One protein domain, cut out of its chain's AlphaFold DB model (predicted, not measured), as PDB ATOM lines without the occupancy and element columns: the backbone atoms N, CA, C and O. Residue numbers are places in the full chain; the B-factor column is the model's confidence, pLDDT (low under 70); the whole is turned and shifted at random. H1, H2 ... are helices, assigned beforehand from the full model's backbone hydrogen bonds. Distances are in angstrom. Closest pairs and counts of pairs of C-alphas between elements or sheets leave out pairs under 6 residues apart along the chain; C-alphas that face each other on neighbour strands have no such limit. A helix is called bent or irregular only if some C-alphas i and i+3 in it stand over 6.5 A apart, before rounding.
ATOM      1  N   GLU A   4     -14.258  35.705  28.145       70.25
ATOM      2  CA  GLU A   4     -15.475  36.145  28.836       70.25
ATOM      3  C   GLU A   4     -15.148  36.979  30.081       70.25
ATOM      4  O   GLU A   4     -15.715  38.051  30.259       70.25
ATOM      5  N   SER A   5     -14.142  36.577  30.861       79.00
ATOM      6  CA  SER A   5     -13.709  37.303  32.061       79.00
ATOM      7  C   SER A   5     -13.073  38.663  31.745       79.00
ATOM      8  O   SER A   5     -13.150  39.576  32.559       79.00
ATOM      9  N   ILE A   6     -12.482  38.843  30.554       81.81
ATOM     10  CA  ILE A   6     -11.967  40.154  30.112       81.81
ATOM     11  C   ILE A   6     -13.125  41.132  29.872       81.81
ATOM     12  O   ILE A   6     -13.032  42.311  30.204       81.81
ATOM     13  N   ARG A   7     -14.236  40.648  29.308       79.06
ATOM     14  CA  ARG A   7     -15.422  41.475  29.022       79.06
ATOM     15  C   ARG A   7     -16.168  41.900  30.289       79.06
ATOM     16  O   ARG A   7     -16.934  42.859  30.239       79.06
ATOM     17  N   GLU A   8     -15.943  41.198  31.395       82.00
ATOM     18  CA  GLU A   8     -16.517  41.478  32.716       82.00
ATOM     19  C   GLU A   8     -15.725  42.530  33.509       82.00
ATOM     20  O   GLU A   8     -16.188  42.989  34.553       82.00
ATOM     21  N   LEU A   9     -14.553  42.951  33.018       82.88
ATOM     22  CA  LEU A   9     -13.772  44.005  33.658       82.88
ATOM     23  C   LEU A   9     -14.562  45.319  33.681       82.88
ATOM     24  O   LEU A   9     -15.106  45.759  32.666       82.88
ATOM     25  N   SER A  10     -14.580  45.978  34.840       82.12
ATOM     26  CA  SER A  10     -15.421  47.154  35.104       82.12
ATOM     27  C   SER A  10     -15.214  48.298  34.104       82.12
ATOM     28  O   SER A  10     -16.170  48.980  33.736       82.12
ATOM     29  N   CYS A  11     -13.984  48.488  33.618       89.00
ATOM     30  CA  CYS A  11     -13.639  49.536  32.663       89.00
ATOM     31  C   CYS A  11     -13.726  49.100  31.186       89.00
ATOM     32  O   CYS A  11     -13.628  49.952  30.302       89.00
ATOM     33  N   PHE A  12     -13.972  47.819  30.879       93.69
ATOM     34  CA  PHE A  12     -13.939  47.295  29.503       93.69
ATOM     35  C   PHE A  12     -14.902  48.037  28.566       93.69
ATOM     36  O   PHE A  12     -14.498  48.556  27.522       93.69
ATOM     37  N   GLN A  13     -16.174  48.149  28.961       94.06
ATOM     38  CA  GLN A  13     -17.206  48.785  28.134       94.06
ATOM     39  C   GLN A  13     -16.950  50.283  27.918       94.06
ATOM     40  O   GLN A  13     -17.237  50.815  26.843       94.06
ATOM     41  N   GLN A  14     -16.339  50.958  28.895       95.44
ATOM     42  CA  GLN A  14     -15.921  52.352  28.759       95.44
ATOM     43  C   GLN A  14     -14.882  52.515  27.639       95.44
ATOM     44  O   GLN A  14     -15.028  53.401  26.796       95.44
ATOM     45  N   TYR A  15     -13.842  51.675  27.603       95.94
ATOM     46  CA  TYR A  15     -12.806  51.768  26.568       95.94
ATOM     47  C   TYR A  15     -13.292  51.281  25.200       95.94
ATOM     48  O   TYR A  15     -12.955  51.903  24.193       95.94
ATOM     49  N   ALA A  16     -14.142  50.249  25.146       95.50
ATOM     50  CA  ALA A  16     -14.777  49.809  23.902       95.50
ATOM     51  C   ALA A  16     -15.638  50.921  23.279       95.50
ATOM     52  O   ALA A  16     -15.554  51.164  22.074       95.50
ATOM     53  N   THR A  17     -16.392  51.656  24.106       95.88
ATOM     54  CA  THR A  17     -17.187  52.811  23.664       95.88
ATOM     55  C   THR A  17     -16.291  53.921  23.115       95.88
ATOM     56  O   THR A  17     -16.496  54.351  21.983       95.88
ATOM     57  N   LYS A  18     -15.240  54.317  23.850       95.44
ATOM     58  CA  LYS A  18     -14.276  55.342  23.395       95.44
ATOM     59  C   LYS A  18     -13.594  54.970  22.079       95.44
ATOM     60  O   LYS A  18     -13.384  55.825  21.226       95.44
ATOM     61  N   LEU A  19     -13.233  53.699  21.912       93.75
ATOM     62  CA  LEU A  19     -12.662  53.200  20.663       93.75
ATOM     63  C   LEU A  19     -13.700  53.235  19.532       93.75
ATOM     64  O   LEU A  19     -13.368  53.534  18.387       93.75
ATOM     65  N   SER A  20     -14.967  52.957  19.851       94.06
ATOM     66  CA  SER A  20     -16.043  52.975  18.866       94.06
ATOM     67  C   SER A  20     -16.391  54.381  18.372       94.06
ATOM     68  O   SER A  20     -16.635  54.570  17.179       94.06
ATOM     69  N   GLU A  21     -16.321  55.382  19.250       94.12
ATOM     70  CA  GLU A  21     -16.490  56.806  18.917       94.12
ATOM     71  C   GLU A  21     -15.470  57.305  17.878       94.12
ATOM     72  O   GLU A  21     -15.725  58.286  17.182       94.12
ATOM     73  N   GLN A  22     -14.350  56.597  17.702       91.00
ATOM     74  CA  GLN A  22     -13.333  56.886  16.682       91.00
ATOM     75  C   GLN A  22     -13.636  56.238  15.318       91.00
ATOM     76  O   GLN A  22     -12.784  56.195  14.434       91.00
ATOM     77  N   GLY A  23     -14.853  55.717  15.128       89.06
ATOM     78  CA  GLY A  23     -15.313  55.137  13.864       89.06
ATOM     79  C   GLY A  23     -15.106  53.626  13.741       89.06
ATOM     80  O   GLY A  23     -15.438  53.046  12.705       89.06
ATOM     81  N   ILE A  24     -14.605  52.962  14.786       90.06
ATOM     82  CA  ILE A  24     -14.535  51.498  14.846       90.06
ATOM     83  C   ILE A  24     -15.909  50.963  15.275       90.06
ATOM     84  O   ILE A  24     -16.493  51.410  16.255       90.06
ATOM     85  N   GLY A  25     -16.484  49.996  14.560       94.19
ATOM     86  CA  GLY A  25     -17.767  49.414  14.985       94.19
ATOM     87  C   GLY A  25     -17.650  48.745  16.362       94.19
ATOM     88  O   GLY A  25     -16.673  48.042  16.598       94.19
ATOM     89  N   MET A  26     -18.642  48.895  17.248       95.94
ATOM     90  CA  MET A  26     -18.572  48.426  18.649       95.94
ATOM     91  C   MET A  26     -18.080  46.973  18.804       95.94
ATOM     92  O   MET A  26     -17.158  46.705  19.564       95.94
ATOM     93  N   LYS A  27     -18.606  46.028  18.012       94.31
ATOM     94  CA  LYS A  27     -18.138  44.624  18.040       94.31
ATOM     95  C   LYS A  27     -16.662  44.470  17.652       94.31
ATOM     96  O   LYS A  27     -15.974  43.609  18.190       94.31
ATOM     97  N   ALA A  28     -16.187  45.278  16.704       94.38
ATOM     98  CA  ALA A  28     -14.787  45.289  16.293       94.38
ATOM     99  C   ALA A  28     -13.898  45.962  17.350       94.38
ATOM    100  O   ALA A  28     -12.789  45.490  17.580       94.38
ATOM    101  N   ALA A  29     -14.397  47.000  18.026       94.56
ATOM    102  CA  ALA A  29     -13.713  47.641  19.145       94.56
ATOM    103  C   ALA A  29     -13.503  46.656  20.308       94.56
ATOM    104  O   ALA A  29     -12.374  46.464  20.754       94.56
ATOM    105  N   GLU A  30     -14.559  45.950  20.730       95.00
ATOM    106  CA  GLU A  30     -14.463  44.904  21.758       95.00
ATOM    107  C   GLU A  30     -13.486  43.789  21.359       95.00
ATOM    108  O   GLU A  30     -12.636  43.391  22.154       95.00
ATOM    109  N   ALA A  31     -13.583  43.290  20.121       94.12
ATOM    110  CA  ALA A  31     -12.695  42.241  19.625       94.12
ATOM    111  C   ALA A  31     -11.229  42.698  19.573       94.12
ATOM    112  O   ALA A  31     -10.335  41.911  19.878       94.12
ATOM    113  N   CYS A  32     -10.976  43.963  19.219       94.19
ATOM    114  CA  CYS A  32      -9.638  44.542  19.227       94.19
ATOM    115  C   CYS A  32      -9.050  44.554  20.640       94.19
ATOM    116  O   CYS A  32      -7.925  44.102  20.828       94.19
ATOM    117  N   ILE A  33      -9.822  45.011  21.632       95.31
ATOM    118  CA  ILE A  33      -9.369  45.063  23.027       95.31
ATOM    119  C   ILE A  33      -9.048  43.663  23.556       95.31
ATOM    120  O   ILE A  33      -7.959  43.443  24.082       95.31
ATOM    121  N   VAL A  34      -9.966  42.706  23.382       95.00
ATOM    122  CA  VAL A  34      -9.767  41.322  23.846       95.00
ATOM    123  C   VAL A  34      -8.520  40.710  23.213       95.00
ATOM    124  O   VAL A  34      -7.705  40.110  23.912       95.00
ATOM    125  N   LYS A  35      -8.340  40.894  21.899       94.38
ATOM    126  CA  LYS A  35      -7.186  40.364  21.175       94.38
ATOM    127  C   LYS A  35      -5.868  40.920  21.717       94.38
ATOM    128  O   LYS A  35      -4.952  40.143  21.964       94.38
ATOM    129  N   GLU A  36      -5.770  42.234  21.893       93.75
ATOM    130  CA  GLU A  36      -4.539  42.876  22.367       93.75
ATOM    131  C   GLU A  36      -4.199  42.490  23.812       93.75
ATOM    132  O   GLU A  36      -3.031  42.266  24.121       93.75
ATOM    133  N   LEU A  37      -5.201  42.354  24.688       94.62
ATOM    134  CA  LEU A  37      -5.001  41.902  26.068       94.62
ATOM    135  C   LEU A  37      -4.539  40.440  26.142       94.62
ATOM    136  O   LEU A  37      -3.619  40.125  26.892       94.62
ATOM    137  N   LEU A  38      -5.130  39.546  25.346       93.56
ATOM    138  CA  LEU A  38      -4.692  38.148  25.294       93.56
ATOM    139  C   LEU A  38      -3.291  37.996  24.705       93.56
ATOM    140  O   LEU A  38      -2.499  37.193  25.192       93.56
ATOM    141  N   GLU A  39      -2.975  38.758  23.658       93.88
ATOM    142  CA  GLU A  39      -1.638  38.749  23.070       93.88
ATOM    143  C   GLU A  39      -0.602  39.329  24.047       93.88
ATOM    144  O   GLU A  39       0.511  38.817  24.118       93.88
ATOM    145  N   ALA A  40      -0.975  40.331  24.854       93.38
ATOM    146  CA  ALA A  40      -0.137  40.838  25.940       93.38
ATOM    147  C   ALA A  40       0.233  39.750  26.948       93.38
ATOM    148  O   ALA A  40       1.411  39.521  27.210       93.38
ATOM    149  N   ASP A  41      -0.783  39.081  27.489       93.19
ATOM    150  CA  ASP A  41      -0.638  38.045  28.513       93.19
ATOM    151  C   ASP A  41       0.173  36.857  27.986       93.19
ATOM    152  O   ASP A  41       1.035  36.315  28.668       93.19
ATOM    153  N   LYS A  42      -0.033  36.503  26.713       94.31
ATOM    154  CA  LYS A  42       0.713  35.439  26.039       94.31
ATOM    155  C   LYS A  42       2.193  35.770  25.828       94.31
ATOM    156  O   LYS A  42       3.002  34.847  25.765       94.31
ATOM    157  N   GLN A  43       2.548  37.044  25.665       94.69
ATOM    158  CA  GLN A  43       3.942  37.465  25.485       94.69
ATOM    159  C   GLN A  43       4.744  37.427  26.787       94.69
ATOM    160  O   GLN A  43       5.951  37.214  26.718       94.69
ATOM    161  N   LEU A  44       4.083  37.624  27.931       95.81
ATOM    162  CA  LEU A  44       4.691  37.647  29.266       95.81
ATOM    163  C   LEU A  44       3.902  36.746  30.238       95.81
ATOM    164  O   LEU A  44       3.343  37.241  31.224       95.81
ATOM    165  N   PRO A  45       3.805  35.431  29.962       94.12
ATOM    166  CA  PRO A  45       2.987  34.506  30.750       94.12
ATOM    167  C   PRO A  45       3.426  34.413  32.218       94.12
ATOM    168  O   PRO A  45       2.612  34.120  33.091       94.12
ATOM    169  N   GLU A  46       4.696  34.688  32.505       94.38
ATOM    170  CA  GLU A  46       5.265  34.735  33.847       94.38
ATOM    171  C   GLU A  46       4.654  35.836  34.733       94.38
ATOM    172  O   GLU A  46       4.594  35.682  35.956       94.38
ATOM    173  N   LEU A  47       4.128  36.914  34.141       95.88
ATOM    174  CA  LEU A  47       3.593  38.053  34.887       95.88
ATOM    175  C   LEU A  47       2.084  37.956  35.171       95.88
ATOM    176  O   LEU A  47       1.610  38.654  36.062       95.88
ATOM    177  N   GLU A  48       1.336  37.091  34.467       92.56
ATOM    178  CA  GLU A  48      -0.141  37.000  34.534       92.56
ATOM    179  C   GLU A  48      -0.825  38.381  34.491       92.56
ATOM    180  O   GLU A  48      -1.594  38.763  35.379       92.56
ATOM    181  N   LEU A  49      -0.543  39.144  33.432       93.31
ATOM    182  CA  LEU A  49      -0.912  40.557  33.293       93.31
ATOM    183  C   LEU A  49      -2.401  40.824  33.517       93.31
ATOM    184  O   LEU A  49      -2.772  41.869  34.049       93.31
ATOM    185  N   LEU A  50      -3.259  39.879  33.128       91.62
ATOM    186  CA  LEU A  50      -4.712  40.028  33.235       91.62
ATOM    187  C   LEU A  50      -5.221  40.059  34.683       91.62
ATOM    188  O   LEU A  50      -6.357  40.462  34.912       91.62
ATOM    189  N   THR A  51      -4.406  39.651  35.657       88.75
ATOM    190  CA  THR A  51      -4.743  39.735  37.089       88.75
ATOM    191  C   THR A  51      -4.498  41.127  37.680       88.75
ATOM    192  O   THR A  51      -5.028  41.440  38.743       88.75
ATOM    193  N   ASN A  52      -3.753  41.987  36.978       91.19
ATOM    194  CA  ASN A  52      -3.412  43.332  37.423       91.19
ATOM    195  C   ASN A  52      -4.295  44.375  36.720       91.19
ATOM    196  O   ASN A  52      -4.097  44.702  35.547       91.19
ATOM    197  N   SER A  53      -5.276  44.925  37.443       89.88
ATOM    198  CA  SER A  53      -6.263  45.855  36.879       89.88
ATOM    199  C   SER A  53      -5.639  47.123  36.296       89.88
ATOM    200  O   SER A  53      -6.093  47.586  35.252       89.88
ATOM    201  N   SER A  54      -4.587  47.656  36.925       90.50
ATOM    202  CA  SER A  54      -3.900  48.866  36.456       90.50
ATOM    203  C   SER A  54      -3.177  48.612  35.134       90.50
ATOM    204  O   SER A  54      -3.275  49.411  34.204       90.50
ATOM    205  N   VAL A  55      -2.508  47.464  34.992       94.69
ATOM    206  CA  VAL A  55      -1.879  47.063  33.723       94.69
ATOM    207  C   VAL A  55      -2.929  46.893  32.625       94.69
ATOM    208  O   VAL A  55      -2.756  47.398  31.515       94.69
ATOM    209  N   VAL A  56      -4.039  46.220  32.931       93.94
ATOM    210  CA  VAL A  56      -5.118  45.990  31.962       93.94
ATOM    211  C   VAL A  56      -5.757  47.305  31.509       93.94
ATOM    212  O   VAL A  56      -5.927  47.526  30.306       93.94
ATOM    213  N   GLU A  57      -6.066  48.205  32.443       94.12
ATOM    214  CA  GLU A  57      -6.612  49.527  32.133       94.12
ATOM    215  C   GLU A  57      -5.646  50.359  31.278       94.12
ATOM    216  O   GLU A  57      -6.070  50.978  30.297       94.12
ATOM    217  N   PHE A  58      -4.346  50.322  31.583       94.50
ATOM    218  CA  PHE A  58      -3.327  51.025  30.807       94.50
ATOM    219  C   PHE A  58      -3.252  50.531  29.360       94.50
ATOM    220  O   PHE A  58      -3.230  51.336  28.428       94.50
ATOM    221  N   ILE A  59      -3.263  49.209  29.152       94.69
ATOM    222  CA  ILE A  59      -3.255  48.622  27.807       94.69
ATOM    223  C   ILE A  59      -4.497  49.081  27.032       94.69
ATOM    224  O   ILE A  59      -4.372  49.546  25.899       94.69
ATOM    225  N   MET A  60      -5.686  49.031  27.642       95.19
ATOM    226  CA  MET A  60      -6.919  49.513  27.006       95.19
ATOM    227  C   MET A  60      -6.871  51.007  26.676       95.19
ATOM    228  O   MET A  60      -7.277  51.416  25.585       95.19
ATOM    229  N   MET A  61      -6.329  51.823  27.579       93.31
ATOM    230  CA  MET A  61      -6.096  53.242  27.331       93.31
ATOM    231  C   MET A  61      -5.184  53.456  26.120       93.31
ATOM    232  O   MET A  61      -5.489  54.303  25.277       93.31
ATOM    233  N   ASN A  62      -4.097  52.695  26.008       92.00
ATOM    234  CA  ASN A  62      -3.161  52.809  24.896       92.00
ATOM    235  C   ASN A  62      -3.774  52.370  23.563       92.00
ATOM    236  O   ASN A  62      -3.524  53.029  22.560       92.00
ATOM    237  N   ILE A  63      -4.642  51.354  23.543       92.00
ATOM    238  CA  ILE A  63      -5.393  50.971  22.334       92.00
ATOM    239  C   ILE A  63      -6.245  52.146  21.833       92.00
ATOM    240  O   ILE A  63      -6.215  52.477  20.649       92.00
ATOM    241  N   VAL A  64      -6.972  52.812  22.738       91.31
ATOM    242  CA  VAL A  64      -7.806  53.978  22.398       91.31
ATOM    243  C   VAL A  64      -6.959  55.162  21.926       91.31
ATOM    244  O   VAL A  64      -7.333  55.831  20.963       91.31
ATOM    245  N   LYS A  65      -5.826  55.438  22.582       88.12
ATOM    246  CA  LYS A  65      -4.913  56.528  22.192       88.12
ATOM    247  C   LYS A  65      -4.257  56.273  20.836       88.12
ATOM    248  O   LYS A  65      -4.166  57.184  20.018       88.12
ATOM    249  N   ASP A  66      -3.825  55.042  20.592       85.81
ATOM    250  CA  ASP A  66      -3.202  54.644  19.334       85.81
ATOM    251  C   ASP A  66      -4.185  54.720  18.165       85.81
ATOM    252  O   ASP A  66      -3.783  55.104  17.074       85.81
ATOM    253  N   ALA A  67      -5.458  54.383  18.379       84.50
ATOM    254  CA  ALA A  67      -6.489  54.517  17.356       84.50
ATOM    255  C   ALA A  67      -6.863  55.988  17.079       84.50
ATOM    256  O   ALA A  67      -7.155  56.337  15.935       84.50
ATOM    257  N   ALA A  68      -6.787  56.862  18.095       77.69
ATOM    258  CA  ALA A  68      -7.067  58.295  17.957       77.69
ATOM    259  C   ALA A  68      -5.969  59.035  17.185       77.69
ATOM    260  O   ALA A  68      -6.200  60.089  16.593       77.69
ATOM    261  N   HIS A  69      -4.746  58.517  17.241       67.12
ATOM    262  CA  HIS A  69      -3.617  59.077  16.534       67.12
ATOM    263  C   HIS A  69      -3.455  58.388  15.184       67.12
ATOM    264  O   HIS A  69      -3.158  57.199  15.120       67.12
ATOM    265  N   GLU A  70      -3.522  59.141  14.082       56.44
ATOM    266  CA  GLU A  70      -2.921  58.642  12.849       56.44
ATOM    267  C   GLU A  70      -1.446  58.330  13.165       56.44
ATOM    268  O   GLU A  70      -0.699  59.215  13.580       56.44
ATOM    269  N   GLU A  71      -0.999  57.079  12.992       55.72
ATOM    270  CA  GLU A  71       0.385  56.613  13.234       55.72
ATOM    271  C   GLU A  71       1.472  57.413  12.465       55.72
ATOM    272  O   GLU A  71       2.662  57.088  12.498       55.72
ATOM    273  N   LYS A  72       1.095  58.468  11.737       56.19
ATOM    274  CA  LYS A  72       1.903  59.143  10.732       56.19
ATOM    275  C   LYS A  72       2.997  60.046  11.306       56.19
ATOM    276  O   LYS A  72       4.074  60.054  10.714       56.19
ATOM    277  N   ASP A  73       2.854  60.622  12.502       72.12
ATOM    278  CA  ASP A  73       3.764  61.707  12.931       72.12
ATOM    279  C   ASP A  73       4.757  61.386  14.057       72.12
ATOM    280  O   ASP A  73       5.601  62.225  14.368       72.12
ATOM    281  N   ILE A  74       4.772  60.173  14.631       90.81
ATOM    282  CA  ILE A  74       5.836  59.850  15.599       90.81
ATOM    283  C   ILE A  74       7.200  59.751  14.890       90.81
ATOM    284  O   ILE A  74       7.347  59.054  13.872       90.81
ATOM    285  N   THR A  75       8.194  60.468  15.414       93.75
ATOM    286  CA  THR A  75       9.563  60.540  14.884       93.75
ATOM    287  C   THR A  75      10.585  60.229  15.974       93.75
ATOM    288  O   THR A  75      10.281  60.315  17.161       93.75
ATOM    289  N   LEU A  76      11.817  59.903  15.565       96.31
ATOM    290  CA  LEU A  76      12.934  59.791  16.504       96.31
ATOM    291  C   LEU A  76      13.167  61.115  17.248       96.31
ATOM    292  O   LEU A  76      13.421  61.069  18.440       96.31
ATOM    293  N   SER A  77      13.016  62.271  16.579       95.81
ATOM    294  CA  SER A  77      13.145  63.594  17.223       95.81
ATOM    295  C   SER A  77      12.242  63.701  18.440       95.81
ATOM    296  O   SER A  77      12.722  64.044  19.508       95.81
ATOM    297  N   ARG A  78      10.972  63.289  18.316       95.25
ATOM    298  CA  ARG A  78      10.035  63.360  19.439       95.25
ATOM    299  C   ARG A  78      10.446  62.470  20.614       95.25
ATOM    300  O   ARG A  78      10.285  62.874  21.754       95.25
ATOM    301  N   VAL A  79      10.987  61.278  20.346       96.94
ATOM    302  CA  VAL A  79      11.523  60.404  21.408       96.94
ATOM    303  C   VAL A  79      12.716  61.072  22.096       96.94
ATOM    304  O   VAL A  79      12.781  61.080  23.320       96.94
ATOM    305  N   MET A  80      13.634  61.656  21.321       97.50
ATOM    306  CA  MET A  80      14.817  62.334  21.858       97.50
ATOM    307  C   MET A  80      14.459  63.602  22.645       97.50
ATOM    308  O   MET A  80      15.036  63.829  23.700       97.50
ATOM    309  N   GLU A  81      13.480  64.381  22.182       96.75
ATOM    310  CA  GLU A  81      12.942  65.543  22.902       96.75
ATOM    311  C   GLU A  81      12.430  65.139  24.286       96.75
ATOM    312  O   GLU A  81      12.787  65.775  25.270       96.75
ATOM    313  N   THR A  82      11.673  64.039  24.393       96.38
ATOM    314  CA  THR A  82      11.199  63.562  25.702       96.38
ATOM    315  C   THR A  82      12.353  63.144  26.623       96.38
ATOM    316  O   THR A  82      12.268  63.355  27.829       96.38
ATOM    317  N   ILE A  83      13.453  62.595  26.087       96.12
ATOM    318  CA  ILE A  83      14.658  62.294  26.883       96.12
ATOM    319  C   ILE A  83      15.304  63.591  27.398       96.12
ATOM    320  O   ILE A  83      15.682  63.668  28.566       96.12
ATOM    321  N   GLU A  84      15.412  64.621  26.556       95.19
ATOM    322  CA  GLU A  84      15.972  65.927  26.938       95.19
ATOM    323  C   GLU A  84      15.102  66.654  27.980       95.19
ATOM    324  O   GLU A  84      15.624  67.231  28.940       95.19
ATOM    325  N   GLU A  85      13.778  66.592  27.822       95.56
ATOM    326  CA  GLU A  85      12.802  67.099  28.791       95.56
ATOM    327  C   GLU A  85      12.927  66.353  30.126       95.56
ATOM    328  O   GLU A  85      13.015  66.989  31.177       95.56
ATOM    329  N   LEU A  86      13.017  65.019  30.091       93.12
ATOM    330  CA  LEU A  86      13.173  64.190  31.286       93.12
ATOM    331  C   LEU A  86      14.481  64.502  32.026       93.12
ATOM    332  O   LEU A  86      14.476  64.636  33.246       93.12
ATOM    333  N   ALA A  87      15.584  64.696  31.299       90.44
ATOM    334  CA  ALA A  87      16.867  65.099  31.878       90.44
ATOM    335  C   ALA A  87      16.833  66.498  32.525       90.44
ATOM    336  O   ALA A  87      17.712  66.834  33.322       90.44
ATOM    337  N   SER A  88      15.836  67.316  32.175       91.44
ATOM    338  CA  SER A  88      15.628  68.665  32.707       91.44
ATOM    339  C   SER A  88      14.626  68.713  33.869       91.44
ATOM    340  O   SER A  88      14.480  69.770  34.491       91.44
ATOM    341  N   ALA A  89      13.940  67.603  34.167       90.44
ATOM    342  CA  ALA A  89      13.004  67.509  35.282       90.44
ATOM    343  C   ALA A  89      13.748  67.647  36.618       90.44
ATOM    344  O   ALA A  89      14.766  66.994  36.856       90.44
ATOM    345  N   ASN A  90      13.240  68.504  37.505       87.75
ATOM    346  CA  ASN A  90      13.867  68.772  38.804       87.75
ATOM    347  C   ASN A  90      13.214  67.982  39.938       87.75
ATOM    348  O   ASN A  90      13.757  67.920  41.043       87.75
ATOM    349  N   THR A  91      12.041  67.406  39.678       87.88
ATOM    350  CA  THR A  91      11.265  66.640  40.648       87.88
ATOM    351  C   THR A  91      10.752  65.344  40.036       87.88
ATOM    352  O   THR A  91      10.604  65.218  38.821       87.88
ATOM    353  N   GLU A  92      10.447  64.375  40.895       83.25
ATOM    354  CA  GLU A  92       9.833  63.111  40.486       83.25
ATOM    355  C   GLU A  92       8.432  63.320  39.885       83.25
ATOM    356  O   GLU A  92       8.082  62.687  38.892       83.25
ATOM    357  N   GLU A  93       7.663  64.279  40.413       85.69
ATOM    358  CA  GLU A  93       6.333  64.638  39.902       85.69
ATOM    359  C   GLU A  93       6.383  65.168  38.458       85.69
ATOM    360  O   GLU A  93       5.524  64.831  37.644       85.69
ATOM    361  N   GLU A  94       7.420  65.938  38.112       89.38
ATOM    362  CA  GLU A  94       7.675  66.386  36.735       89.38
ATOM    363  C   GLU A  94       8.153  65.239  35.832       89.38
ATOM    364  O   GLU A  94       7.800  65.183  34.653       89.38
ATOM    365  N   ALA A  95       8.948  64.313  36.375       91.00
ATOM    366  CA  ALA A  95       9.562  63.234  35.612       91.00
ATOM    367  C   ALA A  95       8.562  62.135  35.202       91.00
ATOM    368  O   ALA A  95       8.661  61.591  34.103       91.00
ATOM    369  N   LEU A  96       7.573  61.813  36.043       91.38
ATOM    370  CA  LEU A  96       6.661  60.682  35.811       91.38
ATOM    371  C   LEU A  96       5.800  60.793  34.535       91.38
ATOM    372  O   LEU A  96       5.719  59.816  33.774       91.38
ATOM    373  N   PRO A  97       5.177  61.949  34.231       92.25
ATOM    374  CA  PRO A  97       4.496  62.143  32.955       92.25
ATOM    375  C   PRO A  97       5.442  62.002  31.757       92.25
ATOM    376  O   PRO A  97       5.054  61.412  30.749       92.25
ATOM    377  N   LEU A  98       6.686  62.477  31.879       94.88
ATOM    378  CA  LEU A  98       7.696  62.404  30.819       94.88
ATOM    379  C   LEU A  98       8.187  60.968  30.596       94.88
ATOM    380  O   LEU A  98       8.334  60.551  29.452       94.88
ATOM    381  N   MET A  99       8.348  60.163  31.651       95.56
ATOM    382  CA  MET A  99       8.624  58.723  31.529       95.56
ATOM    383  C   MET A  99       7.488  57.998  30.801       95.56
ATOM    384  O   MET A  99       7.723  57.204  29.890       95.56
ATOM    385  N   THR A 100       6.239  58.314  31.158       95.12
ATOM    386  CA  THR A 100       5.054  57.767  30.483       95.12
ATOM    387  C   THR A 100       5.021  58.156  29.010       95.12
ATOM    388  O   THR A 100       4.706  57.335  28.144       95.12
ATOM    389  N   GLU A 101       5.334  59.411  28.705       94.56
ATOM    390  CA  GLU A 101       5.414  59.892  27.335       94.56
ATOM    391  C   GLU A 101       6.549  59.208  26.562       94.56
ATOM    392  O   GLU A 101       6.320  58.758  25.438       94.56
ATOM    393  N   PHE A 102       7.728  59.048  27.166       97.00
ATOM    394  CA  PHE A 102       8.876  58.383  26.557       97.00
ATOM    395  C   PHE A 102       8.527  56.953  26.145       97.00
ATOM    396  O   PHE A 102       8.685  56.601  24.974       97.00
ATOM    397  N   VAL A 103       7.982  56.151  27.067       97.25
ATOM    398  CA  VAL A 103       7.597  54.756  26.796       97.25
ATOM    399  C   VAL A 103       6.561  54.686  25.673       97.25
ATOM    400  O   VAL A 103       6.719  53.913  24.725       97.25
ATOM    401  N   ASN A 104       5.540  55.549  25.709       94.06
ATOM    402  CA  ASN A 104       4.511  55.596  24.670       94.06
ATOM    403  C   ASN A 104       5.073  56.005  23.299       94.06
ATOM    404  O   ASN A 104       4.742  55.390  22.281       94.06
ATOM    405  N   ASN A 105       5.924  57.030  23.253       94.88
ATOM    406  CA  ASN A 105       6.549  57.517  22.027       94.88
ATOM    407  C   ASN A 105       7.498  56.466  21.438       94.88
ATOM    408  O   ASN A 105       7.439  56.194  20.234       94.88
ATOM    409  N   LEU A 106       8.310  55.820  22.279       97.06
ATOM    410  CA  LEU A 106       9.216  54.747  21.881       97.06
ATOM    411  C   LEU A 106       8.442  53.548  21.320       97.06
ATOM    412  O   LEU A 106       8.718  53.118  20.198       97.06
ATOM    413  N   ARG A 107       7.420  53.058  22.035       95.25
ATOM    414  CA  ARG A 107       6.547  51.964  21.577       95.25
ATOM    415  C   ARG A 107       5.911  52.274  20.225       95.25
ATOM    416  O   ARG A 107       5.964  51.450  19.309       95.25
ATOM    417  N   ARG A 108       5.322  53.464  20.066       93.06
ATOM    418  CA  ARG A 108       4.686  53.882  18.804       93.06
ATOM    419  C   ARG A 108       5.696  53.955  17.662       93.06
ATOM    420  O   ARG A 108       5.388  53.529  16.547       93.06
ATOM    421  N   LEU A 109       6.905  54.451  17.923       95.19
ATOM    422  CA  LEU A 109       7.970  54.511  16.924       95.19
ATOM    423  C   LEU A 109       8.447  53.109  16.512       95.19
ATOM    424  O   LEU A 109       8.573  52.843  15.315       95.19
ATOM    425  N   LEU A 110       8.648  52.205  17.471       95.81
ATOM    426  CA  LEU A 110       9.006  50.799  17.242       95.81
ATOM    427  C   LEU A 110       7.941  50.078  16.406       95.81
ATOM    428  O   LEU A 110       8.258  49.476  15.375       95.81
ATOM    429  N   LYS A 111       6.660  50.251  16.758       92.56
ATOM    430  CA  LYS A 111       5.513  49.732  15.997       92.56
ATOM    431  C   LYS A 111       5.493  50.263  14.561       92.56
ATOM    432  O   LYS A 111       5.424  49.472  13.618       92.56
ATOM    433  N   LYS A 112       5.649  51.581  14.370       91.94
ATOM    434  CA  LYS A 112       5.729  52.228  13.044       91.94
ATOM    435  C   LYS A 112       6.885  51.679  12.203       91.94
ATOM    436  O   LYS A 112       6.742  51.491  10.995       91.94
ATOM    437  N   LYS A 113       8.032  51.408  12.831       93.50
ATOM    438  CA  LYS A 113       9.223  50.828  12.191       93.50
ATOM    439  C   LYS A 113       9.166  49.303  12.055       93.50
ATOM    440  O   LYS A 113      10.034  48.742  11.393       93.50
ATOM    441  N   ARG A 114       8.146  48.649  12.626       94.88
ATOM    442  CA  ARG A 114       7.968  47.187  12.658       94.88
ATOM    443  C   ARG A 114       9.207  46.466  13.192       94.88
ATOM    444  O   ARG A 114       9.667  45.483  12.618       94.88
ATOM    445  N   THR A 115       9.769  46.989  14.275       96.69
ATOM    446  CA  THR A 115      10.946  46.434  14.946       96.69
ATOM    447  C   THR A 115      10.794  46.578  16.449       96.69
ATOM    448  O   THR A 115      10.120  47.494  16.904       96.69
ATOM    449  N   ARG A 116      11.450  45.695  17.197       97.44
ATOM    450  CA  ARG A 116      11.644  45.800  18.648       97.44
ATOM    451  C   ARG A 116      13.086  46.180  19.020       97.44
ATOM    452  O   ARG A 116      13.350  46.647  20.121       97.44
ATOM    453  N   ASP A 117      14.009  46.047  18.068       97.31
ATOM    454  CA  ASP A 117      15.413  46.437  18.197       97.31
ATOM    455  C   ASP A 117      15.585  47.956  18.039       97.31
ATOM    456  O   ASP A 117      15.407  48.504  16.940       97.31
ATOM    457  N   ILE A 118      15.962  48.627  19.132       97.06
ATOM    458  CA  ILE A 118      16.179  50.079  19.179       97.06
ATOM    459  C   ILE A 118      17.351  50.539  18.302       97.06
ATOM    460  O   ILE A 118      17.348  51.683  17.843       97.06
ATOM    461  N   ARG A 119      18.307  49.656  17.964       95.31
ATOM    462  CA  ARG A 119      19.412  49.987  17.041       95.31
ATOM    463  C   ARG A 119      18.902  50.344  15.651       95.31
ATOM    464  O   ARG A 119      19.555  51.080  14.924       95.31
ATOM    465  N   LYS A 120      17.710  49.870  15.278       96.44
ATOM    466  CA  LYS A 120      17.083  50.175  13.982       96.44
ATOM    467  C   LYS A 120      16.331  51.508  13.967       96.44
ATOM    468  O   LYS A 120      15.799  51.889  12.921       96.44
ATOM    469  N   LEU A 121      16.255  52.217  15.095       95.75
ATOM    470  CA  LEU A 121      15.578  53.513  15.180       95.75
ATOM    471  C   LEU A 121      16.466  54.679  14.749       95.75
ATOM    472  O   LEU A 121      15.944  55.708  14.321       95.75
ATOM    473  N   THR A 122      17.786  54.520  14.836       92.12
ATOM    474  CA  THR A 122      18.767  55.582  14.608       92.12
ATOM    475  C   THR A 122      19.978  55.068  13.837       92.12
ATOM    476  O   THR A 122      20.291  53.884  13.863       92.12
ATOM    477  N   THR A 123      20.677  55.971  13.152       88.25
ATOM    478  CA  THR A 123      21.978  55.699  12.518       88.25
ATOM    479  C   THR A 123      23.146  56.265  13.326       88.25
ATOM    480  O   THR A 123      24.284  56.200  12.871       88.25
ATOM    481  N   THR A 124      22.874  56.893  14.474       92.06
ATOM    482  CA  THR A 124      23.885  57.519  15.331       92.06
ATOM    483  C   THR A 124      24.009  56.775  16.653       92.06
ATOM    484  O   THR A 124      23.011  56.549  17.342       92.06
ATOM    485  N   ASP A 125      25.251  56.483  17.037       90.88
ATOM    486  CA  ASP A 125      25.575  55.867  18.326       90.88
ATOM    487  C   ASP A 125      25.071  56.713  19.495       90.88
ATOM    488  O   ASP A 125      24.537  56.178  20.458       90.88
ATOM    489  N   LYS A 126      25.162  58.048  19.386       93.31
ATOM    490  CA  LYS A 126      24.673  58.965  20.424       93.31
ATOM    491  C   LYS A 126      23.207  58.688  20.767       93.31
ATOM    492  O   LYS A 126      22.909  58.391  21.912       93.31
ATOM    493  N   ASN A 127      22.300  58.760  19.791       93.75
ATOM    494  CA  ASN A 127      20.870  58.593  20.067       93.75
ATOM    495  C   ASN A 127      20.548  57.179  20.563       93.75
ATOM    496  O   ASN A 127      19.643  57.008  21.369       93.75
ATOM    497  N   TYR A 128      21.287  56.176  20.079       94.56
ATOM    498  CA  TYR A 128      21.139  54.806  20.551       94.56
ATOM    499  C   TYR A 128      21.474  54.708  22.041       94.56
ATOM    500  O   TYR A 128      20.644  54.231  22.807       94.56
ATOM    501  N   TYR A 129      22.638  55.219  22.452       93.62
ATOM    502  CA  TYR A 129      23.070  55.159  23.845       93.62
ATOM    503  C   TYR A 129      22.182  55.986  24.778       93.62
ATOM    504  O   TYR A 129      21.959  55.569  25.902       93.62
ATOM    505  N   GLU A 130      21.636  57.123  24.340       96.19
ATOM    506  CA  GLU A 130      20.684  57.896  25.158       96.19
ATOM    507  C   GLU A 130      19.393  57.097  25.430       96.19
ATOM    508  O   GLU A 130      18.926  57.044  26.566       96.19
ATOM    509  N   ILE A 131      18.843  56.419  24.411       97.19
ATOM    510  CA  ILE A 131      17.666  55.547  24.574       97.19
ATOM    511  C   ILE A 131      18.011  54.336  25.448       97.19
ATOM    512  O   ILE A 131      17.254  54.000  26.355       97.19
ATOM    513  N   GLU A 132      19.139  53.676  25.176       96.19
ATOM    514  CA  GLU A 132      19.589  52.489  25.910       96.19
ATOM    515  C   GLU A 132      19.854  52.800  27.387       96.19
ATOM    516  O   GLU A 132      19.385  52.068  28.252       96.19
ATOM    517  N   ASN A 133      20.541  53.902  27.694       93.12
ATOM    518  CA  ASN A 133      20.819  54.303  29.072       93.12
ATOM    519  C   ASN A 133      19.527  54.569  29.845       93.12
ATOM    520  O   ASN A 133      19.383  54.071  30.957       93.12
ATOM    521  N   LEU A 134      18.571  55.292  29.246       95.94
ATOM    522  CA  LEU A 134      17.289  55.526  29.902       95.94
ATOM    523  C   LEU A 134      16.539  54.210  30.137       95.94
ATOM    524  O   LEU A 134      16.019  53.997  31.226       95.94
ATOM    525  N   LEU A 135      16.516  53.300  29.159       97.00
ATOM    526  CA  LEU A 135      15.902  51.982  29.335       97.00
ATOM    527  C   LEU A 135      16.581  51.161  30.440       97.00
ATOM    528  O   LEU A 135      15.880  50.483  31.180       97.00
ATOM    529  N   ASN A 136      17.903  51.240  30.589       92.38
ATOM    530  CA  ASN A 136      18.641  50.500  31.617       92.38
ATOM    531  C   ASN A 136      18.422  51.023  33.046       92.38
ATOM    532  O   ASN A 136      18.762  50.321  33.993       92.38
ATOM    533  N   GLU A 137      17.907  52.245  33.203       92.00
ATOM    534  CA  GLU A 137      17.669  52.876  34.512       92.00
ATOM    535  C   GLU A 137      16.171  53.032  34.834       92.00
ATOM    536  O   GLU A 137      15.795  53.304  35.979       92.00
ATOM    537  N   LEU A 138      15.294  52.873  33.838       95.06
ATOM    538  CA  LEU A 138      13.863  53.137  33.971       95.06
ATOM    539  C   LEU A 138      13.180  52.215  34.989       95.06
ATOM    540  O   LEU A 138      12.272  52.668  35.681       95.06
ATOM    541  N   ASP A 139      13.608  50.958  35.129       94.12
ATOM    542  CA  ASP A 139      13.051  50.039  36.126       94.12
ATOM    543  C   ASP A 139      13.237  50.573  37.552       94.12
ATOM    544  O   ASP A 139      12.285  50.624  38.330       94.12
ATOM    545  N   MET A 140      14.435  51.072  37.860       89.62
ATOM    546  CA  MET A 140      14.749  51.680  39.149       89.62
ATOM    547  C   MET A 140      13.906  52.932  39.397       89.62
ATOM    548  O   MET A 140      13.382  53.118  40.496       89.62
ATOM    549  N   HIS A 141      13.747  53.782  38.383       90.81
ATOM    550  CA  HIS A 141      12.904  54.967  38.494       90.81
ATOM    551  C   HIS A 141      11.438  54.615  38.770       90.81
ATOM    552  O   HIS A 141      10.824  55.215  39.648       90.81
ATOM    553  N   LEU A 142      10.892  53.617  38.073       92.56
ATOM    554  CA  LEU A 142       9.505  53.186  38.245       92.56
ATOM    555  C   LEU A 142       9.269  52.454  39.574       92.56
ATOM    556  O   LEU A 142       8.182  52.574  40.136       92.56
ATOM    557  N   MET A 143      10.272  51.746  40.108       90.31
ATOM    558  CA  MET A 143      10.217  51.200  41.470       90.31
ATOM    559  C   MET A 143      10.180  52.310  42.524       90.31
ATOM    560  O   MET A 143       9.333  52.285  43.415       90.31
ATOM    561  N   ASN A 144      11.060  53.310  42.416       85.69
ATOM    562  CA  ASN A 144      11.061  54.446  43.344       85.69
ATOM    563  C   ASN A 144       9.721  55.196  43.303       85.69
ATOM    564  O   ASN A 144       9.161  55.518  44.350       85.69
ATOM    565  N   ALA A 145       9.148  55.326  42.108       87.69
ATOM    566  CA  ALA A 145       7.816  55.860  41.883       87.69
ATOM    567  C   ALA A 145       6.710  54.793  41.956       87.69
ATOM    568  O   ALA A 145       5.728  54.860  41.217       87.69
ATOM    569  N   SER A 146       6.834  53.782  42.816       83.38
ATOM    570  CA  SER A 146       5.854  52.685  42.904       83.38
ATOM    571  C   SER A 146       4.427  53.164  43.192       83.38
ATOM    572  O   SER A 146       3.474  52.514  42.775       83.38
ATOM    573  N   SER A 147       4.244  54.305  43.861       83.19
ATOM    574  CA  SER A 147       2.923  54.913  44.094       83.19
ATOM    575  C   SER A 147       2.254  55.443  42.819       83.19
ATOM    576  O   SER A 147       1.044  55.691  42.813       83.19
ATOM    577  N   TYR A 148       3.008  55.610  41.731       85.19
ATOM    578  CA  TYR A 148       2.468  56.014  40.445       85.19
ATOM    579  C   TYR A 148       1.646  54.864  39.836       85.19
ATOM    580  O   TYR A 148       2.185  53.777  39.606       85.19
ATOM    581  N   PRO A 149       0.351  55.074  39.512       84.06
ATOM    582  CA  PRO A 149      -0.557  53.983  39.139       84.06
ATOM    583  C   PRO A 149      -0.117  53.156  37.927       84.06
ATOM    584  O   PRO A 149      -0.559  52.021  37.753       84.06
ATOM    585  N   TRP A 150       0.735  53.728  37.075       92.06
ATOM    586  CA  TRP A 150       1.166  53.110  35.828       92.06
ATOM    587  C   TRP A 150       2.555  52.476  35.898       92.06
ATOM    588  O   TRP A 150       2.989  51.948  34.883       92.06
ATOM    589  N   SER A 151       3.249  52.468  37.042       95.31
ATOM    590  CA  SER A 151       4.634  51.972  37.119       95.31
ATOM    591  C   SER A 151       4.782  50.539  36.604       95.31
ATOM    592  O   SER A 151       5.530  50.300  35.656       95.31
ATOM    593  N   GLN A 152       3.979  49.598  37.110       96.69
ATOM    594  CA  GLN A 152       3.952  48.222  36.594       96.69
ATOM    595  C   GLN A 152       3.526  48.145  35.119       96.69
ATOM    596  O   GLN A 152       4.036  47.316  34.367       96.69
ATOM    597  N   ALA A 153       2.616  49.014  34.675       96.81
ATOM    598  CA  ALA A 153       2.146  49.026  33.294       96.81
ATOM    599  C   ALA A 153       3.217  49.519  32.308       96.81
ATOM    600  O   ALA A 153       3.334  48.973  31.213       96.81
ATOM    601  N   LEU A 154       4.027  50.502  32.704       97.81
ATOM    602  CA  LEU A 154       5.141  51.014  31.910       97.81
ATOM    603  C   LEU A 154       6.253  49.971  31.766       97.81
ATOM    604  O   LEU A 154       6.759  49.791  30.659       97.81
ATOM    605  N   LEU A 155       6.569  49.226  32.835       98.31
ATOM    606  CA  LEU A 155       7.496  48.087  32.766       98.31
ATOM    607  C   LEU A 155       7.025  47.054  31.731       98.31
ATOM    608  O   LEU A 155       7.789  46.631  30.863       98.31
ATOM    609  N   VAL A 156       5.739  46.694  31.786       97.88
ATOM    610  CA  VAL A 156       5.109  45.743  30.859       97.88
ATOM    611  C   VAL A 156       5.146  46.249  29.417       97.88
ATOM    612  O   VAL A 156       5.427  45.474  28.502       97.88
ATOM    613  N   ASP A 157       4.876  47.534  29.188       96.62
ATOM    614  CA  ASP A 157       4.861  48.102  27.838       96.62
ATOM    615  C   ASP A 157       6.262  48.058  27.205       96.62
ATOM    616  O   ASP A 157       6.392  47.718  26.026       96.62
ATOM    617  N   VAL A 158       7.323  48.291  27.990       98.38
ATOM    618  CA  VAL A 158       8.714  48.131  27.534       98.38
ATOM    619  C   VAL A 158       9.048  46.665  27.256       98.38
ATOM    620  O   VAL A 158       9.498  46.361  26.149       98.38
ATOM    621  N   LEU A 159       8.775  45.748  28.193       98.19
ATOM    622  CA  LEU A 159       9.051  44.308  28.045       98.19
ATOM    623  C   LEU A 159       8.423  43.708  26.772       98.19
ATOM    624  O   LEU A 159       8.995  42.826  26.124       98.19
ATOM    625  N   ARG A 160       7.245  44.203  26.384       95.88
ATOM    626  CA  ARG A 160       6.532  43.759  25.177       95.88
ATOM    627  C   ARG A 160       7.022  44.432  23.899       95.88
ATOM    628  O   ARG A 160       6.930  43.839  22.823       95.88
ATOM    629  N   SER A 161       7.518  45.662  23.999       96.12
ATOM    630  CA  SER A 161       7.803  46.504  22.833       96.12
ATOM    631  C   SER A 161       9.272  46.520  22.425       96.12
ATOM    632  O   SER A 161       9.564  46.784  21.261       96.12
ATOM    633  N   VAL A 162      10.191  46.243  23.351       98.12
ATOM    634  CA  VAL A 162      11.639  46.370  23.149       98.12
ATOM    635  C   VAL A 162      12.316  45.001  23.233       98.12
ATOM    636  O   VAL A 162      11.902  44.139  24.009       98.12
ATOM    637  N   ASP A 163      13.340  44.779  22.411       96.75
ATOM    638  CA  ASP A 163      14.256  43.639  22.550       96.75
ATOM    639  C   ASP A 163      15.366  44.017  23.542       96.75
ATOM    640  O   ASP A 163      16.393  44.577  23.157       96.75
ATOM    641  N   LEU A 164      15.121  43.759  24.828       95.25
ATOM    642  CA  LEU A 164      16.087  43.982  25.907       95.25
ATOM    643  C   LEU A 164      17.115  42.844  25.968       95.25
ATOM    644  O   LEU A 164      16.803  41.695  25.643       95.25
ATOM    645  N   ASP A 165      18.333  43.145  26.423       91.31
ATOM    646  CA  ASP A 165      19.260  42.099  26.852       91.31
ATOM    647  C   ASP A 165      18.737  41.390  28.115       91.31
ATOM    648  O   ASP A 165      17.821  41.866  28.791       91.31
ATOM    649  N   SER A 166      19.305  40.226  28.431       87.44
ATOM    650  CA  SER A 166      18.813  39.383  29.524       87.44
ATOM    651  C   SER A 166      18.891  40.059  30.893       87.44
ATOM    652  O   SER A 166      18.005  39.843  31.715       87.44
ATOM    653  N   ILE A 167      19.914  40.885  31.140       86.62
ATOM    654  CA  ILE A 167      20.097  41.546  32.437       86.62
ATOM    655  C   ILE A 167      19.010  42.602  32.609       86.62
ATOM    656  O   ILE A 167      18.295  42.593  33.612       86.62
ATOM    657  N   THR A 168      18.837  43.463  31.605       91.62
ATOM    658  CA  THR A 168      17.816  44.514  31.646       91.62
ATOM    659  C   THR A 168      16.408  43.921  31.658       91.62
ATOM    660  O   THR A 168      15.576  44.370  32.441       91.62
ATOM    661  N   LYS A 169      16.131  42.850  30.900       94.88
ATOM    662  CA  LYS A 169      14.845  42.133  30.989       94.88
ATOM    663  C   LYS A 169      14.565  41.645  32.416       94.88
ATOM    664  O   LYS A 169      13.496  41.934  32.951       94.88
ATOM    665  N   GLY A 170      15.533  40.970  33.041       92.56
ATOM    666  CA  GLY A 170      15.399  40.468  34.410       92.56
ATOM    667  C   GLY A 170      15.194  41.586  35.439       92.56
ATOM    668  O   GLY A 170      14.410  41.424  36.370       92.56
ATOM    669  N   ASN A 171      15.820  42.754  35.245       94.81
ATOM    670  CA  ASN A 171      15.594  43.926  36.098       94.81
ATOM    671  C   ASN A 171      14.142  44.416  36.039       94.81
ATOM    672  O   ASN A 171      13.543  44.672  37.078       94.81
ATOM    673  N   TYR A 172      13.551  44.488  34.844       98.19
ATOM    674  CA  TYR A 172      12.157  44.906  34.667       98.19
ATOM    675  C   TYR A 172      11.170  43.903  35.269       98.19
ATOM    676  O   TYR A 172      10.184  44.297  35.890       98.19
ATOM    677  N   GLU A 173      11.428  42.607  35.099       97.50
ATOM    678  CA  GLU A 173      10.622  41.537  35.694       97.50
ATOM    679  C   GLU A 173      10.674  41.577  37.223       97.50
ATOM    680  O   GLU A 173       9.638  41.500  37.887       97.50
ATOM    681  N   ARG A 174      11.873  41.771  37.779       95.75
ATOM    682  CA  ARG A 174      12.079  41.936  39.217       95.75
ATOM    683  C   ARG A 174      11.368  43.182  39.737       95.75
ATOM    684  O   ARG A 174      10.610  43.085  40.692       95.75
ATOM    685  N   ALA A 175      11.533  44.319  39.062       97.12
ATOM    686  CA  ALA A 175      10.856  45.565  39.404       97.12
ATOM    687  C   ALA A 175       9.329  45.419  39.402       97.12
ATOM    688  O   ALA A 175       8.651  45.928  40.293       97.12
ATOM    689  N   TYR A 176       8.775  44.683  38.434       98.00
ATOM    690  CA  TYR A 176       7.343  44.408  38.384       98.00
ATOM    691  C   TYR A 176       6.868  43.636  39.622       98.00
ATOM    692  O   TYR A 176       5.827  43.981  40.185       98.00
ATOM    693  N   ALA A 177       7.624  42.620  40.051       97.00
ATOM    694  CA  ALA A 177       7.315  41.840  41.247       97.00
ATOM    695  C   ALA A 177       7.515  42.653  42.540       97.00
ATOM    696  O   ALA A 177       6.628  42.663  43.392       97.00
ATOM    697  N   ASP A 178       8.625  43.385  42.654       95.25
ATOM    698  CA  ASP A 178       8.989  44.183  43.831       95.25
ATOM    699  C   ASP A 178       7.946  45.268  44.141       95.25
ATOM    700  O   ASP A 178       7.655  45.524  45.308       95.25
ATOM    701  N   ILE A 179       7.309  45.858  43.123       95.94
ATOM    702  CA  ILE A 179       6.238  46.845  43.335       95.94
ATOM    703  C   ILE A 179       5.046  46.247  44.107       95.94
ATOM    704  O   ILE A 179       4.432  46.965  44.895       95.94
ATOM    705  N   TYR A 180       4.736  44.950  43.962       95.25
ATOM    706  CA  TYR A 180       3.699  44.326  44.795       95.25
ATOM    707  C   TYR A 180       4.075  44.351  46.279       95.25
ATOM    708  O   TYR A 180       3.217  44.657  47.105       95.25
ATOM    709  N   GLU A 181       5.342  44.091  46.616       92.62
ATOM    710  CA  GLU A 181       5.820  44.182  48.000       92.62
ATOM    711  C   GLU A 181       5.748  45.618  48.523       92.62
ATOM    712  O   GLU A 181       5.274  45.853  49.632       92.62
ATOM    713  N   MET A 182       6.147  46.595  47.702       91.56
ATOM    714  CA  MET A 182       6.066  48.017  48.061       91.56
ATOM    715  C   MET A 182       4.626  48.485  48.320       91.56
ATOM    716  O   MET A 182       4.417  49.474  49.017       91.56
ATOM    717  N   HIS A 183       3.633  47.786  47.763       92.62
ATOM    718  CA  HIS A 183       2.202  48.016  47.993       92.62
ATOM    719  C   HIS A 183       1.606  47.092  49.060       92.62
ATOM    720  O   HIS A 183       0.386  46.967  49.145       92.62
ATOM    721  N   GLU A 184       2.450  46.434  49.857       93.06
ATOM    722  CA  GLU A 184       2.050  45.508  50.923       93.06
ATOM    723  C   GLU A 184       1.203  44.321  50.416       93.06
ATOM    724  O   GLU A 184       0.484  43.672  51.177       93.06
ATOM    725  N   ASN A 185       1.295  43.996  49.121       94.88
ATOM    726  CA  ASN A 185       0.616  42.859  48.506       94.88
ATOM    727  C   ASN A 185       1.563  41.660  48.390       94.88
ATOM    728  O   ASN A 185       1.987  41.257  47.302       94.88
ATOM    729  N   GLN A 186       1.875  41.086  49.549       95.44
ATOM    730  CA  GLN A 186       2.808  39.972  49.676       95.44
ATOM    731  C   GLN A 186       2.394  38.763  48.820       95.44
ATOM    732  O   GLN A 186       3.216  38.173  48.131       95.44
ATOM    733  N   GLU A 187       1.103  38.414  48.811       96.12
ATOM    734  CA  GLU A 187       0.593  37.262  48.058       96.12
ATOM    735  C   GLU A 187       0.849  37.406  46.549       96.12
ATOM    736  O   GLU A 187       1.299  36.459  45.899       96.12
ATOM    737  N   ALA A 188       0.617  38.598  45.990       95.75
ATOM    738  CA  ALA A 188       0.889  38.859  44.580       95.75
ATOM    739  C   ALA A 188       2.394  38.872  44.270       95.75
ATOM    740  O   ALA A 188       2.794  38.344  43.231       95.75
ATOM    741  N   CYS A 189       3.216  39.421  45.172       97.00
ATOM    742  CA  CYS A 189       4.676  39.388  45.070       97.00
ATOM    743  C   CYS A 189       5.183  37.937  44.996       97.00
ATOM    744  O   CYS A 189       5.852  37.554  44.032       97.00
ATOM    745  N   ASP A 190       4.766  37.099  45.945       97.38
ATOM    746  CA  ASP A 190       5.170  35.696  46.061       97.38
ATOM    747  C   ASP A 190       4.720  34.893  44.837       97.38
ATOM    748  O   ASP A 190       5.492  34.131  44.250       97.38
ATOM    749  N   ALA A 191       3.468  35.075  44.409       97.50
ATOM    750  CA  ALA A 191       2.948  34.429  43.212       97.50
ATOM    751  C   ALA A 191       3.739  34.844  41.960       97.50
ATOM    752  O   ALA A 191       4.068  33.992  41.130       97.50
ATOM    753  N   CYS A 192       4.086  36.129  41.839       98.12
ATOM    754  CA  CYS A 192       4.867  36.646  40.722       98.12
ATOM    755  C   CYS A 192       6.276  36.050  40.693       98.12
ATOM    756  O   CYS A 192       6.669  35.476  39.678       98.12
ATOM    757  N   TYR A 193       7.010  36.088  41.807       98.19
ATOM    758  CA  TYR A 193       8.348  35.501  41.886       98.19
ATOM    759  C   TYR A 193       8.352  33.994  41.630       98.19
ATOM    760  O   TYR A 193       9.196  33.498  40.885       98.19
ATOM    761  N   ASN A 194       7.374  33.257  42.160       97.50
ATOM    762  CA  ASN A 194       7.246  31.827  41.888       97.50
ATOM    763  C   ASN A 194       7.062  31.533  40.391       97.50
ATOM    764  O   ASN A 194       7.654  30.584  39.871       97.50
ATOM    765  N   ARG A 195       6.272  32.346  39.673       97.81
ATOM    766  CA  ARG A 195       6.123  32.218  38.215       97.81
ATOM    767  C   ARG A 195       7.401  32.612  37.476       97.81
ATOM    768  O   ARG A 195       7.838  31.840  36.626       97.81
ATOM    769  N   LEU A 196       8.030  33.733  37.832       97.88
ATOM    770  CA  LEU A 196       9.302  34.174  37.245       97.88
ATOM    771  C   LEU A 196      10.377  33.086  37.361       97.88
ATOM    772  O   LEU A 196      10.959  32.673  36.362       97.88
ATOM    773  N   ILE A 197      10.564  32.528  38.558       97.12
ATOM    774  CA  ILE A 197      11.535  31.459  38.822       97.12
ATOM    775  C   ILE A 197      11.168  30.166  38.085       97.12
ATOM    776  O   ILE A 197      12.049  29.443  37.627       97.12
ATOM    777  N   LYS A 198       9.879  29.843  37.959       96.94
ATOM    778  CA  LYS A 198       9.436  28.673  37.190       96.94
ATOM    779  C   LYS A 198       9.769  28.808  35.702       96.94
ATOM    780  O   LYS A 198      10.087  27.806  35.066       96.94
ATOM    781  N   HIS A 199       9.654  30.014  35.150       95.69
ATOM    782  CA  HIS A 199       9.939  30.295  33.743       95.69
ATOM    783  C   HIS A 199      11.441  30.433  33.464       95.69
ATOM    784  O   HIS A 199      11.914  29.936  32.444       95.69
ATOM    785  N   SER A 200      12.178  31.035  34.396       93.44
ATOM    786  CA  SER A 200      13.602  31.352  34.273       93.44
ATOM    787  C   SER A 200      14.388  30.838  35.493       93.44
ATOM    788  O   SER A 200      14.941  31.628  36.258       93.44
ATOM    789  N   PRO A 201      14.458  29.509  35.716       94.12
ATOM    790  CA  PRO A 201      15.037  28.937  36.938       94.12
ATOM    791  C   PRO A 201      16.551  29.133  37.072       94.12
ATOM    792  O   PRO A 201      17.084  28.959  38.170       94.12
TER     793      PRO A 201
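What this domain is: This is residues 4 to 201 of the 326 residues of an uncharacterized protein of Clostridium innocuum (UniProt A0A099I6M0). The short helix H9 is the core of a helical body, with H4, H6, H8 and H10 packed round it. Farther out, H2 and H3 pack on H4, H5 packs on H6 and H8 at the opposite side, and H11 covers the outside of H10. The printed part has 198 residues, with eleven named helices, H1 to H11 in order, and no named strand: the class is all helix. The whole is compact, with a radius of gyration of the C-alphas of 16.9 A and spans of 46 by 42 by 32 A.

How they stand to each other: Begin at H1, residues 4 to 7, which is close to but not clearly touching H3, residues 26 to 43; their closest C-alphas, of Ile 6 and Val 34, are 6.7 A apart. H2, residues 12 to 20, touches residues 60 to 67 of H4, residues 53 to 68, at a shallow tilt of 7 degrees, the same way; the closest C-alphas, of Leu 19 and Val 64, are 5.2 A apart. H4 touches H9, residues 151 to 161, at a steep tilt of 56 degrees, with the C-alphas of Val 55 and Ala 153 closest at 4.5 A. H5, residues 76 to 88, and H6, residues 92 to 113, form a hairpin, with Leu 86 and Ala 95 closest at 5.7 A between C-alphas. H7, residues 118 to 121, touches H6 and H8, residues 125 to 144; its closest C-alphas to H8 are those of Arg 119 and Tyr 128, at 6.2 A. H8, H9 and H10, residues 166 to 182, form an up and down bundle, each running against the one before. H10 and H11, residues 186 to 199, form a hairpin, with Tyr 180 and Cys 189 closest at 5.0 A between C-alphas. Every O i to N i+4 pair is within hydrogen-bond range in H2, H3, H4, H5, H9 and H11, against 16 of 18 in H6, 14 of 16 in H8 and 11 of 13 in H10; H1 and H7 are too short for one.

Where its parts are: Find C-alpha 4 at (-15.475, 36.145, 28.836), where H1 begins. H3 is 26.0 A long, H4 22.7 A and H10 24.1 A. H6, 30.9 A, is only just irregular: C-alphas 94 and 97 are 6.51 A apart. H8, 29.0 A, is irregular, with C-alphas 136 and 139 7.2 A apart and a kink of 37 degrees near residue 137. H11 ends at C-alpha 199, (9.939, 30.295, 33.743).

The domain as a whole: The C-alphas of Glu 4 and Lys 126, the two farthest apart, are 46.9 A apart. The printed part has no cut and no long link. Its mean pLDDT is 92.4; look for values under 70 at residues 69 to 72, between H4 and H5.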